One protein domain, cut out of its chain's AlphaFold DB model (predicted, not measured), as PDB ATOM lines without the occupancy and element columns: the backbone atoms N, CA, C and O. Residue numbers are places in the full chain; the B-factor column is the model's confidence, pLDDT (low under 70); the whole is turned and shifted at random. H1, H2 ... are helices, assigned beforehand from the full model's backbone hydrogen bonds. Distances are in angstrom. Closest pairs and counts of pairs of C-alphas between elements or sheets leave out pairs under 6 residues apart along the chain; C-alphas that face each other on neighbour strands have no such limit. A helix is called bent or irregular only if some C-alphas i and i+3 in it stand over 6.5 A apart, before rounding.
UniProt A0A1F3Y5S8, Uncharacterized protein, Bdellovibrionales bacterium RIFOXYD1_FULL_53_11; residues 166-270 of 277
ATOM      1  N   LEU A 166       1.931 -48.220  28.775       93.44
ATOM      2  CA  LEU A 166       3.268 -47.935  29.302       93.44
ATOM      3  C   LEU A 166       3.224 -46.796  30.318       93.44
ATOM      4  O   LEU A 166       3.692 -46.961  31.439       93.44
ATOM      5  N   ALA A 167       2.590 -45.681  29.961       92.06
ATOM      6  CA  ALA A 167       2.464 -44.527  30.837       92.06
ATOM      7  C   ALA A 167       1.740 -44.871  32.149       92.06
ATOM      8  O   ALA A 167       2.206 -44.503  33.223       92.06
ATOM      9  N   LEU A 168       0.656 -45.649  32.098       91.56
ATOM     10  CA  LEU A 168      -0.031 -46.106  33.308       91.56
ATOM     11  C   LEU A 168       0.863 -47.010  34.170       91.56
ATOM     12  O   LEU A 168       0.892 -46.865  35.389       91.56
ATOM     13  N   THR A 169       1.618 -47.923  33.554       92.56
ATOM     14  CA  THR A 169       2.550 -48.804  34.281       92.56
ATOM     15  C   THR A 169       3.600 -47.989  35.033       92.56
ATOM     16  O   THR A 169       3.863 -48.235  36.210       92.56
ATOM     17  N   GLU A 170       4.168 -46.986  34.371       91.50
ATOM     18  CA  GLU A 170       5.176 -46.087  34.932       91.50
ATOM     19  C   GLU A 170       4.598 -45.234  36.057       91.50
ATOM     20  O   GLU A 170       5.187 -45.164  37.132       91.50
ATOM     21  N   LEU A 171       3.403 -44.675  35.854       89.69
ATOM     22  CA  LEU A 171       2.672 -43.903  36.858       89.69
ATOM     23  C   LEU A 171       2.429 -44.710  38.141       89.69
ATOM     24  O   LEU A 171       2.598 -44.190  39.241       89.69
ATOM     25  N   MET A 172       2.049 -45.980  38.004       87.50
ATOM     26  CA  MET A 172       1.718 -46.846  39.140       87.50
ATOM     27  C   MET A 172       2.947 -47.401  39.871       87.50
ATOM     28  O   MET A 172       2.861 -47.707  41.059       87.50
ATOM     29  N   SER A 173       4.074 -47.570  39.176       86.31
ATOM     30  CA  SER A 173       5.284 -48.197  39.732       86.31
ATOM     31  C   SER A 173       6.334 -47.189  40.204       86.31
ATOM     32  O   SER A 173       7.045 -47.457  41.172       86.31
ATOM     33  N   SER A 174       6.400 -46.017  39.575       82.75
ATOM     34  CA  SER A 174       7.389 -44.976  39.867       82.75
ATOM     35  C   SER A 174       6.857 -44.008  40.916       82.75
ATOM     36  O   SER A 174       6.472 -42.880  40.613       82.75
ATOM     37  N   VAL A 175       6.809 -44.475  42.164       81.62
ATOM     38  CA  VAL A 175       6.313 -43.694  43.302       81.62
ATOM     39  C   VAL A 175       7.495 -43.073  44.051       81.62
ATOM     40  O   VAL A 175       8.175 -43.790  44.794       81.62
ATOM     41  N   PRO A 176       7.755 -41.759  43.902       79.75
ATOM     42  CA  PRO A 176       8.851 -41.110  44.606       79.75
ATOM     43  C   PRO A 176       8.645 -41.175  46.122       79.75
ATOM     44  O   PRO A 176       7.516 -41.241  46.632       79.75
ATOM     45  N   ALA A 177       9.757 -41.153  46.858       80.31
ATOM     46  CA  ALA A 177       9.717 -41.085  48.310       80.31
ATOM     47  C   ALA A 177       8.958 -39.820  48.759       80.31
ATOM     48  O   ALA A 177       9.119 -38.760  48.152       80.31
ATOM     49  N   PRO A 178       8.125 -39.907  49.810       78.56
ATOM     50  CA  PRO A 178       7.373 -38.754  50.276       78.56
ATOM     51  C   PRO A 178       8.332 -37.688  50.803       78.56
ATOM     52  O   PRO A 178       9.146 -37.961  51.690       78.56
ATOM     53  N   ARG A 179       8.213 -36.463  50.291       75.81
ATOM     54  CA  ARG A 179       8.969 -35.332  50.828       75.81
ATOM     55  C   ARG A 179       8.368 -34.831  52.132       75.81
ATOM     56  O   ARG A 179       7.187 -35.033  52.434       75.81
ATOM     57  N   LEU A 180       9.208 -34.155  52.910       76.81
ATOM     58  CA  LEU A 180       8.760 -33.448  54.097       76.81
ATOM     59  C   LEU A 180       7.727 -32.391  53.688       76.81
ATOM     60  O   LEU A 180       7.905 -31.682  52.703       76.81
ATOM     61  N   SER A 181       6.631 -32.292  54.437       76.38
ATOM     62  CA  SER A 181       5.646 -31.233  54.215       76.38
ATOM     63  C   SER A 181       6.253 -29.869  54.572       76.38
ATOM     64  O   SER A 181       6.902 -29.789  55.616       76.38
ATOM     65  N   PRO A 182       5.956 -28.788  53.820       76.94
ATOM     66  CA  PRO A 182       6.371 -27.432  54.191       76.94
ATOM     67  C   PRO A 182       5.965 -27.050  55.622       76.94
ATOM     68  O   PRO A 182       6.715 -26.400  56.337       76.94
ATOM     69  N   ALA A 183       4.803 -27.527  56.089       78.31
ATOM     70  CA  ALA A 183       4.306 -27.283  57.447       78.31
ATOM     71  C   ALA A 183       5.075 -28.044  58.545       78.31
ATOM     72  O   ALA A 183       4.859 -27.805  59.731       78.31
ATOM     73  N   ARG A 184       5.926 -29.003  58.161       81.31
ATOM     74  CA  ARG A 184       6.776 -29.800  59.054       81.31
ATOM     75  C   ARG A 184       8.261 -29.462  58.910       81.31
ATOM     76  O   ARG A 184       9.056 -30.056  59.631       81.31
ATOM     77  N   ALA A 185       8.622 -28.556  58.000       84.50
ATOM     78  CA  ALA A 185       9.990 -28.094  57.843       84.50
ATOM     79  C   ALA A 185      10.428 -27.315  59.086       84.50
ATOM     80  O   ALA A 185       9.740 -26.403  59.547       84.50
ATOM     81  N   THR A 186      11.570 -27.707  59.636       89.19
ATOM     82  CA  THR A 186      12.200 -27.074  60.797       89.19
ATOM     83  C   THR A 186      13.386 -26.201  60.402       89.19
ATOM     84  O   THR A 186      13.746 -25.296  61.154       89.19
ATOM     85  N   THR A 187      13.952 -26.423  59.210       89.44
ATOM     86  CA  THR A 187      15.009 -25.587  58.626       89.44
ATOM     87  C   THR A 187      14.582 -24.959  57.300       89.44
ATOM     88  O   THR A 187      13.616 -25.388  56.664       89.44
ATOM     89  N   GLN A 188      15.317 -23.928  56.868       80.31
ATOM     90  CA  GLN A 188      15.098 -23.319  55.556       80.31
ATOM     91  C   GLN A 188      15.465 -24.291  54.429       80.31
ATOM     92  O   GLN A 188      14.745 -24.338  53.440       80.31
ATOM     93  N   GLU A 189      16.508 -25.119  54.585       81.50
ATOM     94  CA  GLU A 189      16.838 -26.135  53.577       81.50
ATOM     95  C   GLU A 189      15.722 -27.177  53.430       81.50
ATOM     96  O   GLU A 189      15.402 -27.584  52.317       81.50
ATOM     97  N   GLU A 190      15.099 -27.588  54.538       78.25
ATOM     98  CA  GLU A 190      13.950 -28.497  54.525       78.25
ATOM     99  C   GLU A 190      12.728 -27.866  53.850       78.25
ATOM    100  O   GLU A 190      12.021 -28.532  53.087       78.25
ATOM    101  N   LEU A 191      12.490 -26.576  54.104       79.44
ATOM    102  CA  LEU A 191      11.415 -25.824  53.468       79.44
ATOM    103  C   LEU A 191      11.668 -25.687  51.963       79.44
ATOM    104  O   LEU A 191      10.795 -26.024  51.164       79.44
ATOM    105  N   ASP A 192      12.868 -25.277  51.564       74.38
ATOM    106  CA  ASP A 192      13.249 -25.122  50.162       74.38
ATOM    107  C   ASP A 192      13.181 -26.467  49.423       74.38
ATOM    108  O   ASP A 192      12.609 -26.543  48.335       74.38
ATOM    109  N   ALA A 193      13.657 -27.555  50.038       73.38
ATOM    110  CA  ALA A 193      13.532 -28.905  49.492       73.38
ATOM    111  C   ALA A 193      12.061 -29.320  49.311       73.38
ATOM    112  O   ALA A 193      11.698 -29.858  48.263       73.38
ATOM    113  N   SER A 194      11.198 -29.024  50.292       72.06
ATOM    114  CA  SER A 194       9.759 -29.327  50.223       72.06
ATOM    115  C   SER A 194       9.009 -28.547  49.137       72.06
ATOM    116  O   SER A 194       7.994 -29.026  48.628       72.06
ATOM    117  N   LEU A 195       9.504 -27.359  48.777       72.00
ATOM    118  CA  LEU A 195       8.906 -26.471  47.776       72.00
ATOM    119  C   LEU A 195       9.546 -26.613  46.385       72.00
ATOM    120  O   LEU A 195       8.974 -26.156  45.396       72.00
ATOM    121  N   SER A 196      10.724 -27.232  46.296       68.12
ATOM    122  CA  SER A 196      11.444 -27.433  45.039       68.12
ATOM    123  C   SER A 196      10.779 -28.472  44.126       68.12
ATOM    124  O   SER A 196      10.119 -29.408  44.579       68.12
ATOM    125  N   SER A 197      10.965 -28.322  42.813       66.88
ATOM    126  CA  SER A 197      10.682 -29.382  41.838       66.88
ATOM    127  C   SER A 197      11.922 -30.254  41.708       66.88
ATOM    128  O   SER A 197      12.993 -29.729  41.405       66.88
ATOM    129  N   THR A 198      11.789 -31.564  41.909       71.38
ATOM    130  CA  THR A 198      12.917 -32.498  41.813       71.38
ATOM    131  C   THR A 198      12.783 -33.404  40.579       71.38
ATOM    132  O   THR A 198      11.658 -33.641  40.124       71.38
ATOM    133  N   PRO A 199      13.894 -33.911  40.009       72.69
ATOM    134  CA  PRO A 199      13.874 -34.835  38.868       72.69
ATOM    135  C   PRO A 199      12.952 -36.047  39.045       72.69
ATOM    136  O   PRO A 199      12.323 -36.502  38.092       72.69
ATOM    137  N   GLU A 200      12.821 -36.542  40.273       76.19
ATOM    138  CA  GLU A 200      12.023 -37.719  40.624       76.19
ATOM    139  C   GLU A 200      10.514 -37.467  40.483       76.19
ATOM    140  O   GLU A 200       9.737 -38.409  40.347       76.19
ATOM    141  N   MET A 201      10.079 -36.201  40.475       80.56
ATOM    142  CA  MET A 201       8.687 -35.838  40.196       80.56
ATOM    143  C   MET A 201       8.352 -35.894  38.702       80.56
ATOM    144  O   MET A 201       7.183 -36.033  38.338       80.56
ATOM    145  N   THR A 202       9.354 -35.763  37.830       83.56
ATOM    146  CA  THR A 202       9.157 -35.620  36.382       83.56
ATOM    147  C   THR A 202       8.518 -36.861  35.778       83.56
ATOM    148  O   THR A 202       7.582 -36.739  34.985       83.56
ATOM    149  N   LEU A 203       8.985 -38.049  36.169       87.00
ATOM    150  CA  LEU A 203       8.481 -39.321  35.657       87.00
ATOM    151  C   LEU A 203       6.984 -39.520  35.929       87.00
ATOM    152  O   LEU A 203       6.234 -39.628  34.957       87.00
ATOM    153  N   PRO A 204       6.506 -39.510  37.190       88.25
ATOM    154  CA  PRO A 204       5.091 -39.721  37.460       88.25
ATOM    155  C   PRO A 204       4.217 -38.635  36.808       88.25
ATOM    156  O   PRO A 204       3.198 -38.960  36.202       88.25
ATOM    157  N   VAL A 205       4.623 -37.358  36.834       85.62
ATOM    158  CA  VAL A 205       3.848 -36.262  36.215       85.62
ATOM    159  C   VAL A 205       3.765 -36.405  34.689       85.62
ATOM    160  O   VAL A 205       2.693 -36.224  34.108       85.62
ATOM    161  N   THR A 206       4.867 -36.769  34.029       85.81
ATOM    162  CA  THR A 206       4.894 -36.983  32.572       85.81
ATOM    163  C   THR A 206       4.070 -38.203  32.185       85.81
ATOM    164  O   THR A 206       3.268 -38.129  31.257       85.81
ATOM    165  N   ALA A 207       4.210 -39.303  32.926       89.06
ATOM    166  CA  ALA A 207       3.439 -40.520  32.721       89.06
ATOM    167  C   ALA A 207       1.927 -40.254  32.834       89.06
ATOM    168  O   ALA A 207       1.159 -40.640  31.956       89.06
ATOM    169  N   HIS A 208       1.499 -39.496  33.845       89.44
ATOM    170  CA  HIS A 208       0.111 -39.056  33.978       89.44
ATOM    171  C   HIS A 208      -0.359 -38.213  32.781       89.44
ATOM    172  O   HIS A 208      -1.399 -38.502  32.188       89.44
ATOM    173  N   SER A 209       0.423 -37.209  32.372       86.50
ATOM    174  CA  SER A 209       0.070 -36.367  31.224       86.50
ATOM    175  C   SER A 209      -0.031 -37.164  29.921       86.50
ATOM    176  O   SER A 209      -0.916 -36.891  29.110       86.50
ATOM    177  N   VAL A 210       0.870 -38.125  29.700       87.06
ATOM    178  CA  VAL A 210       0.836 -38.992  28.519       87.06
ATOM    179  C   VAL A 210      -0.395 -39.886  28.560       87.06
ATOM    180  O   VAL A 210      -1.117 -39.930  27.569       87.06
ATOM    181  N   PHE A 211      -0.676 -40.527  29.697       88.38
ATOM    182  CA  PHE A 211      -1.849 -41.380  29.866       88.38
ATOM    183  C   PHE A 211      -3.155 -40.639  29.551       88.38
ATOM    184  O   PHE A 211      -3.980 -41.152  28.796       88.38
ATOM    185  N   LEU A 212      -3.320 -39.414  30.064       85.69
ATOM    186  CA  LEU A 212      -4.489 -38.582  29.770       85.69
ATOM    187  C   LEU A 212      -4.603 -38.228  28.285       85.69
ATOM    188  O   LEU A 212      -5.695 -38.250  27.728       85.69
ATOM    189  N   LYS A 213      -3.482 -37.910  27.634       83.62
ATOM    190  CA  LYS A 213      -3.461 -37.525  26.218       83.62
ATOM    191  C   LYS A 213      -3.802 -38.692  25.289       83.62
ATOM    192  O   LYS A 213      -4.422 -38.478  24.251       83.62
ATOM    193  N   THR A 214      -3.350 -39.901  25.613       83.56
ATOM    194  CA  THR A 214      -3.485 -41.077  24.740       83.56
ATOM    195  C   THR A 214      -4.725 -41.918  25.040       83.56
ATOM    196  O   THR A 214      -5.094 -42.773  24.233       83.56
ATOM    197  N   THR A 215      -5.411 -41.671  26.159       82.81
ATOM    198  CA  THR A 215      -6.650 -42.369  26.519       82.81
ATOM    199  C   THR A 215      -7.868 -41.609  25.997       82.81
ATOM    200  O   THR A 215      -8.264 -40.591  26.551       82.81
ATOM    201  N   ALA A 216      -8.488 -42.126  24.933       77.81
ATOM    202  CA  ALA A 216      -9.661 -41.501  24.314       77.81
ATOM    203  C   ALA A 216     -10.965 -41.660  25.122       77.81
ATOM    204  O   ALA A 216     -11.889 -40.873  24.937       77.81
ATOM    205  N   ASP A 217     -11.055 -42.685  25.975       80.00
ATOM    206  CA  ASP A 217     -12.222 -42.950  26.824       80.00
ATOM    207  C   ASP A 217     -12.126 -42.147  28.139       80.00
ATOM    208  O   ASP A 217     -11.239 -42.434  28.952       80.00
ATOM    209  N   PRO A 218     -13.022 -41.170  28.379       70.94
ATOM    210  CA  PRO A 218     -12.980 -40.325  29.571       70.94
ATOM    211  C   PRO A 218     -13.130 -41.088  30.891       70.94
ATOM    212  O   PRO A 218     -12.492 -40.711  31.872       70.94
ATOM    213  N   GLU A 219     -13.925 -42.163  30.940       77.25
ATOM    214  CA  GLU A 219     -14.107 -42.938  32.179       77.25
ATOM    215  C   GLU A 219     -12.851 -43.752  32.494       77.25
ATOM    216  O   GLU A 219     -12.378 -43.766  33.629       77.25
ATOM    217  N   ARG A 220     -12.223 -44.346  31.473       80.56
ATOM    218  CA  ARG A 220     -10.930 -45.022  31.639       80.56
ATOM    219  C   ARG A 220      -9.820 -44.046  32.034       80.56
ATOM    220  O   ARG A 220      -8.975 -44.385  32.865       80.56
ATOM    221  N   ALA A 221      -9.810 -42.847  31.449       76.44
ATOM    222  CA  ALA A 221      -8.875 -41.789  31.822       76.44
ATOM    223  C   ALA A 221      -9.085 -41.374  33.286       76.44
ATOM    224  O   ALA A 221      -8.112 -41.214  34.021       76.44
ATOM    225  N   LEU A 222     -10.338 -41.277  33.729       75.56
ATOM    226  CA  LEU A 222     -10.713 -40.984  35.108       75.56
ATOM    227  C   LEU A 222     -10.271 -42.075  36.083       75.56
ATOM    228  O   LEU A 222      -9.576 -41.767  37.050       75.56
ATOM    229  N   GLU A 223     -10.622 -43.335  35.838       78.38
ATOM    230  CA  GLU A 223     -10.238 -44.455  36.704       78.38
ATOM    231  C   GLU A 223      -8.715 -44.572  36.825       78.38
ATOM    232  O   GLU A 223      -8.181 -44.541  37.936       78.38
ATOM    233  N   GLY A 224      -8.001 -44.584  35.694       77.38
ATOM    234  CA  GLY A 224      -6.540 -44.679  35.691       77.38
ATOM    235  C   GLY A 224      -5.849 -43.477  36.343       77.38
ATOM    236  O   GLY A 224      -4.833 -43.640  37.016       77.38
ATOM    237  N   THR A 225      -6.418 -42.275  36.214       77.88
ATOM    238  CA  THR A 225      -5.892 -41.066  36.865       77.88
ATOM    239  C   THR A 225      -6.075 -41.112  38.369       77.88
ATOM    240  O   THR A 225      -5.151 -40.802  39.120       77.88
ATOM    241  N   VAL A 226      -7.257 -41.508  38.835       79.50
ATOM    242  CA  VAL A 226      -7.526 -41.571  40.269       79.50
ATOM    243  C   VAL A 226      -6.650 -42.641  40.920       79.50
ATOM    244  O   VAL A 226      -6.053 -42.371  41.962       79.50
ATOM    245  N   ASP A 227      -6.523 -43.815  40.304       80.88
ATOM    246  CA  ASP A 227      -5.667 -44.886  40.817       80.88
ATOM    247  C   ASP A 227      -4.188 -44.468  40.809       80.88
ATOM    248  O   ASP A 227      -3.489 -44.644  41.812       80.88
ATOM    249  N   GLY A 228      -3.745 -43.798  39.740       81.38
ATOM    250  CA  GLY A 228      -2.405 -43.225  39.628       81.38
ATOM    251  C   GLY A 228      -2.092 -42.191  40.709       81.38
ATOM    252  O   GLY A 228      -1.033 -42.263  41.331       81.38
ATOM    253  N   ILE A 229      -3.020 -41.268  40.988       79.12
ATOM    254  CA  ILE A 229      -2.884 -40.253  42.045       79.12
ATOM    255  C   ILE A 229      -2.896 -40.894  43.438       79.12
ATOM    256  O   ILE A 229      -2.167 -40.453  44.328       79.12
ATOM    257  N   VAL A 230      -3.726 -41.914  43.668       79.00
ATOM    258  CA  VAL A 230      -3.783 -42.623  44.957       79.00
ATOM    259  C   VAL A 230      -2.499 -43.418  45.212       79.00
ATOM    260  O   VAL A 230      -2.060 -43.494  46.360       79.00
ATOM    261  N   ALA A 231      -1.867 -43.962  44.170       83.06
ATOM    262  CA  ALA A 231      -0.587 -44.658  44.289       83.06
ATOM    263  C   ALA A 231       0.564 -43.732  44.729       83.06
ATOM    264  O   ALA A 231       1.504 -44.189  45.385       83.06
ATOM    265  N   GLN A 232       0.487 -42.431  44.421       84.50
ATOM    266  CA  GLN A 232       1.541 -41.482  44.777       84.50
ATOM    267  C   GLN A 232       1.571 -41.205  46.283       84.50
ATOM    268  O   GLN A 232       0.572 -40.831  46.893       84.50
ATOM    269  N   ARG A 233       2.758 -41.321  46.887       81.12
ATOM    270  CA  ARG A 233       2.981 -40.997  48.309       81.12
ATOM    271  C   ARG A 233       3.337 -39.529  48.534       81.12
ATOM    272  O   ARG A 233       3.067 -38.999  49.610       81.12
ATOM    273  N   ASP A 234       3.925 -38.875  47.537       82.06
ATOM    274  CA  ASP A 234       4.296 -37.463  47.602       82.06
ATOM    275  C   ASP A 234       3.084 -36.551  47.359       82.06
ATOM    276  O   ASP A 234       2.446 -36.599  46.307       82.06
ATOM    277  N   LEU A 235       2.768 -35.691  48.333       76.50
ATOM    278  CA  LEU A 235       1.619 -34.780  48.246       76.50
ATOM    279  C   LEU A 235       1.761 -33.749  47.118       76.50
ATOM    280  O   LEU A 235       0.760 -33.384  46.508       76.50
ATOM    281  N   GLY A 236       2.982 -33.297  46.819       76.81
ATOM    282  CA  GLY A 236       3.233 -32.355  45.730       76.81
ATOM    283  C   GLY A 236       2.899 -32.969  44.373       76.81
ATOM    284  O   GLY A 236       2.162 -32.368  43.592       76.81
ATOM    285  N   VAL A 237       3.359 -34.200  44.126       81.25
ATOM    286  CA  VAL A 237       3.034 -34.953  42.903       81.25
ATOM    287  C   VAL A 237       1.522 -35.177  42.784       81.25
ATOM    288  O   VAL A 237       0.947 -34.874  41.737       81.25
ATOM    289  N   ARG A 238       0.855 -35.614  43.865       82.31
ATOM    290  CA  ARG A 238      -0.612 -35.798  43.890       82.31
ATOM    291  C   ARG A 238      -1.359 -34.525  43.503       82.31
ATOM    292  O   ARG A 238      -2.256 -34.574  42.667       82.31
ATOM    293  N   ASN A 239      -0.982 -33.392  44.094       78.69
ATOM    294  CA  ASN A 239      -1.652 -32.114  43.865       78.69
ATOM    295  C   ASN A 239      -1.450 -31.607  42.431       78.69
ATOM    296  O   ASN A 239      -2.396 -31.098  41.827       78.69
ATOM    297  N   ILE A 240      -0.244 -31.766  41.868       79.00
ATOM    298  CA  ILE A 240       0.047 -31.394  40.474       79.00
ATOM    299  C   ILE A 240      -0.818 -32.216  39.518       79.00
ATOM    300  O   ILE A 240      -1.507 -31.641  38.677       79.00
ATOM    301  N   MET A 241      -0.836 -33.541  39.675       82.50
ATOM    302  CA  MET A 241      -1.639 -34.430  38.830       82.50
ATOM    303  C   MET A 241      -3.130 -34.122  38.930       82.50
ATOM    304  O   MET A 241      -3.810 -33.983  37.916       82.50
ATOM    305  N   ALA A 242      -3.634 -33.949  40.152       80.19
ATOM    306  CA  ALA A 242      -5.030 -33.622  40.385       80.19
ATOM    307  C   ALA A 242      -5.429 -32.292  39.718       80.19
ATOM    308  O   ALA A 242      -6.477 -32.204  39.080       80.19
ATOM    309  N   SER A 243      -4.559 -31.280  39.802       80.81
ATOM    310  CA  SER A 243      -4.774 -29.980  39.157       80.81
ATOM    311  C   SER A 243      -4.747 -30.087  37.628       80.81
ATOM    312  O   SER A 243      -5.616 -29.526  36.963       80.81
ATOM    313  N   GLN A 244      -3.795 -30.842  37.064       78.31
ATOM    314  CA  GLN A 244      -3.724 -31.110  35.621       78.31
ATOM    315  C   GLN A 244      -4.995 -31.793  35.112       78.31
ATOM    316  O   GLN A 244      -5.530 -31.412  34.072       78.31
ATOM    317  N   PHE A 245      -5.498 -32.779  35.853       79.69
ATOM    318  CA  PHE A 245      -6.663 -33.546  35.442       79.69
ATOM    319  C   PHE A 245      -7.940 -32.699  35.403       79.69
ATOM    320  O   PHE A 245      -8.674 -32.740  34.413       79.69
ATOM    321  N   VAL A 246      -8.157 -31.872  36.433       82.06
ATOM    322  CA  VAL A 246      -9.277 -30.917  36.486       82.06
ATOM    323  C   VAL A 246      -9.167 -29.870  35.376       82.06
ATOM    324  O   VAL A 246     -10.163 -29.572  34.720       82.06
ATOM    325  N   ALA A 247      -7.965 -29.342  35.119       79.75
ATOM    326  CA  ALA A 247      -7.743 -28.348  34.070       79.75
ATOM    327  C   ALA A 247      -8.016 -28.890  32.655       79.75
ATOM    328  O   ALA A 247      -8.512 -28.155  31.803       79.75
ATOM    329  N   LEU A 248      -7.722 -30.171  32.403       76.56
ATOM    330  CA  LEU A 248      -7.975 -30.827  31.114       76.56
ATOM    331  C   LEU A 248      -9.458 -31.165  30.882       76.56
ATOM    332  O   LEU A 248      -9.870 -31.297  29.731       76.56
ATOM    333  N   HIS A 249     -10.265 -31.256  31.944       76.56
ATOM    334  CA  HIS A 249     -11.683 -31.629  31.878       76.56
ATOM    335  C   HIS A 249     -12.574 -30.586  32.577       76.56
ATOM    336  O   HIS A 249     -13.264 -30.901  33.552       76.56
ATOM    337  N   PRO A 250     -12.612 -29.332  32.084       80.31
ATOM    338  CA  PRO A 250     -13.303 -28.236  32.765       80.31
ATOM    339  C   PRO A 250     -14.810 -28.479  32.922       80.31
ATOM    340  O   PRO A 250     -15.405 -28.047  33.904       80.31
ATOM    341  N   SER A 251     -15.433 -29.216  31.995       79.06
ATOM    342  CA  SER A 251     -16.857 -29.570  32.056       79.06
ATOM    343  C   SER A 251     -17.207 -30.544  33.183       79.06
ATOM    344  O   SER A 251     -18.378 -30.663  33.525       79.06
ATOM    345  N   MET A 252     -16.218 -31.243  33.746       76.44
ATOM    346  CA  MET A 252     -16.388 -32.213  34.833       76.44
ATOM    347  C   MET A 252     -15.704 -31.753  36.126       76.44
ATOM    348  O   MET A 252     -15.634 -32.516  37.084       76.44
ATOM    349  N   ALA A 253     -15.193 -30.518  36.176       80.12
ATOM    350  CA  ALA A 253     -14.301 -30.057  37.236       80.12
ATOM    351  C   ALA A 253     -14.847 -30.312  38.654       80.12
ATOM    352  O   ALA A 253     -14.123 -30.821  39.509       80.12
ATOM    353  N   ASP A 254     -16.128 -30.032  38.901       81.50
ATOM    354  CA  ASP A 254     -16.749 -30.211  40.222       81.50
ATOM    355  C   ASP A 254     -16.947 -31.685  40.596       81.50
ATOM    356  O   ASP A 254     -16.721 -32.085  41.744       81.50
ATOM    357  N   GLU A 255     -17.302 -32.523  39.621       80.69
ATOM    358  CA  GLU A 255     -17.394 -33.970  39.812       80.69
ATOM    359  C   GLU A 255     -16.013 -34.568  40.109       80.69
ATOM    360  O   GLU A 255     -15.857 -35.340  41.058       80.69
ATOM    361  N   LEU A 256     -14.992 -34.159  39.352       78.00
ATOM    362  CA  LEU A 256     -13.616 -34.610  39.536       78.00
ATOM    363  C   LEU A 256     -13.071 -34.207  40.904       78.00
ATOM    364  O   LEU A 256     -12.542 -35.056  41.622       78.00
ATOM    365  N   ARG A 257     -13.261 -32.949  41.321       83.00
ATOM    366  CA  ARG A 257     -12.905 -32.484  42.674       83.00
ATOM    367  C   ARG A 257     -13.604 -33.305  43.759       83.00
ATOM    368  O   ARG A 257     -12.980 -33.674  44.755       83.00
ATOM    369  N   THR A 258     -14.880 -33.638  43.564       84.00
ATOM    370  CA  THR A 258     -15.644 -34.460  44.514       84.00
ATOM    371  C   THR A 258     -15.077 -35.878  44.600       84.00
ATOM    372  O   THR A 258     -14.772 -36.350  45.694       84.00
ATOM    373  N   ARG A 259     -14.854 -36.546  43.462       79.38
ATOM    374  CA  ARG A 259     -14.292 -37.908  43.424       79.38
ATOM    375  C   ARG A 259     -12.872 -37.961  44.004       79.38
ATOM    376  O   ARG A 259     -12.544 -38.888  44.742       79.38
ATOM    377  N   LEU A 260     -12.042 -36.957  43.721       79.62
ATOM    378  CA  LEU A 260     -10.680 -36.846  44.252       79.62
ATOM    379  C   LEU A 260     -10.676 -36.590  45.769       79.62
ATOM    380  O   LEU A 260      -9.946 -37.263  46.503       79.62
ATOM    381  N   SER A 261     -11.537 -35.696  46.265       81.94
ATOM    382  CA  SER A 261     -11.630 -35.402  47.703       81.94
ATOM    383  C   SER A 261     -12.140 -36.594  48.519       81.94
ATOM    384  O   SER A 261     -11.587 -36.877  49.584       81.94
ATOM    385  N   GLN A 262     -13.093 -37.376  47.993       82.00
ATOM    386  CA  GLN A 262     -13.547 -38.637  48.600       82.00
ATOM    387  C   GLN A 262     -12.414 -39.660  48.781       82.00
ATOM    388  O   GLN A 262     -12.484 -40.501  49.676       82.00
ATOM    389  N   ARG A 263     -11.354 -39.578  47.968       74.31
ATOM    390  CA  ARG A 263     -10.155 -40.425  48.074       74.31
ATOM    391  C   ARG A 263      -8.968 -39.712  48.744       74.31
ATOM    392  O   ARG A 263      -7.825 -40.152  48.627       74.31
ATOM    393  N   GLY A 264      -9.220 -38.613  49.463       71.50
ATOM    394  CA  GLY A 264      -8.214 -37.897  50.253       71.50
ATOM    395  C   GLY A 264      -7.168 -37.154  49.417       71.50
ATOM    396  O   GLY A 264      -6.021 -37.024  49.854       71.50
ATOM    397  N   VAL A 265      -7.523 -36.727  48.202       71.94
ATOM    398  CA  VAL A 265      -6.705 -35.869  47.334       71.94
ATOM    399  C   VAL A 265      -7.271 -34.451  47.390       71.94
ATOM    400  O   VAL A 265      -8.447 -34.243  47.096       71.94
ATOM    401  N   LEU A 266      -6.446 -33.470  47.760       69.75
ATOM    402  CA  LEU A 266      -6.854 -32.066  47.794       69.75
ATOM    403  C   LEU A 266      -6.503 -31.394  46.463       69.75
ATOM    404  O   LEU A 266      -5.350 -31.411  46.041       69.75
ATOM    405  N   VAL A 267      -7.491 -30.778  45.816       66.50
ATOM    406  CA  VAL A 267      -7.282 -29.956  44.615       66.50
ATOM    407  C   VAL A 267      -7.349 -28.497  45.038       66.50
ATOM    408  O   VAL A 267      -8.363 -28.066  45.581       66.50
ATOM    409  N   SER A 268      -6.266 -27.748  44.839       61.75
ATOM    410  CA  SER A 268      -6.262 -26.307  45.112       61.75
ATOM    411  C   SER A 268      -6.826 -25.564  43.906       61.75
ATOM    412  O   SER A 268      -6.424 -25.843  42.777       61.75
ATOM    413  N   ASP A 269      -7.727 -24.606  44.125       56.66
ATOM    414  CA  ASP A 269      -8.183 -23.733  43.048       56.66
ATOM    415  C   ASP A 269      -7.039 -22.799  42.644       56.66
ATOM    416  O   ASP A 269      -6.654 -21.884  43.379       56.66
ATOM    417  N   ALA A 270      -6.472 -23.036  41.462       46.81
ATOM    418  CA  ALA A 270      -5.551 -22.110  40.822       46.81
ATOM    419  C   ALA A 270      -6.327 -20.841  40.417       46.81
ATOM    420  O   ALA A 270      -6.777 -20.710  39.283       46.81
TER     421      ALA A 270
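This is residues 166 to 270 of the 277 residues of an uncharacterized protein of Bdellovibrionales bacterium RIFOXYD1_FULL_53_11 (UniProt A0A1F3Y5S8). Three helices, H3, H4 and H5, form an up-and-down bundle of triangular section, with H1 packed on H3 and H4 and with H6 packed on H5. H2 lies off one end of this bundle, touching no helix, after a long unnamed stretch that leads from H1. The printed part has 105 residues with six named helices, H1 to H6 in chain order, and no named strand; the class is all helix. It is compact, with a radius of gyration of the C-alphas of 13.9 A, yet elongated, spanning 45 by 29 by 19 A.

H3, residues 199 to 214, and H4, residues 218 to 231, form a hairpin at a shallow tilt of 16 degrees; H3 touches H4 with residues 208 to 212 alone, the closest C-alphas being those of Leu 212 and Ala 221, 5.8 A apart. H5, residues 235 to 248, touches H3, closest at C-alphas 201 and 237, 6.3 A. H4 and H5 form a hairpin, closest at C-alphas 229 and 238, 5.3 A. H1, residues 166 to 173, touches H3 at a steep tilt of 44 degrees, closest at C-alphas 167 and 207, 4.5 A. H6, residues 250 to 262, forms a hairpin with H5, closest at C-alphas 246 and 253, 5.2 A. H2, residues 188 to 195, is only just apart from H5, at 8.4 A. Every O i to N i+4 pair is within hydrogen-bond range in H1, H2, H4 and H5, against 10 of 12 in H3 and 7 of 9 in H6.

H3 is 23.2 A long, H5 20.0 A, H4 19.7 A, H6 18.9 A, H1 10.6 A and H2 10.4 A. H1 begins at C-alpha 166 (3.268, -47.935, 29.302), and H6 ends at C-alpha 262 (-13.547, -38.637, 48.600). H6 is irregular: C-alphas 251 and 254 are 8.2 A apart.

The two C-alphas farthest apart, Thr 187 and Asp 217, are 45.3 A apart. The printed part has no cut, and the link from H1 to H2 is long. Confidence is under 70 at residues 196 to 197 and 266 to 270.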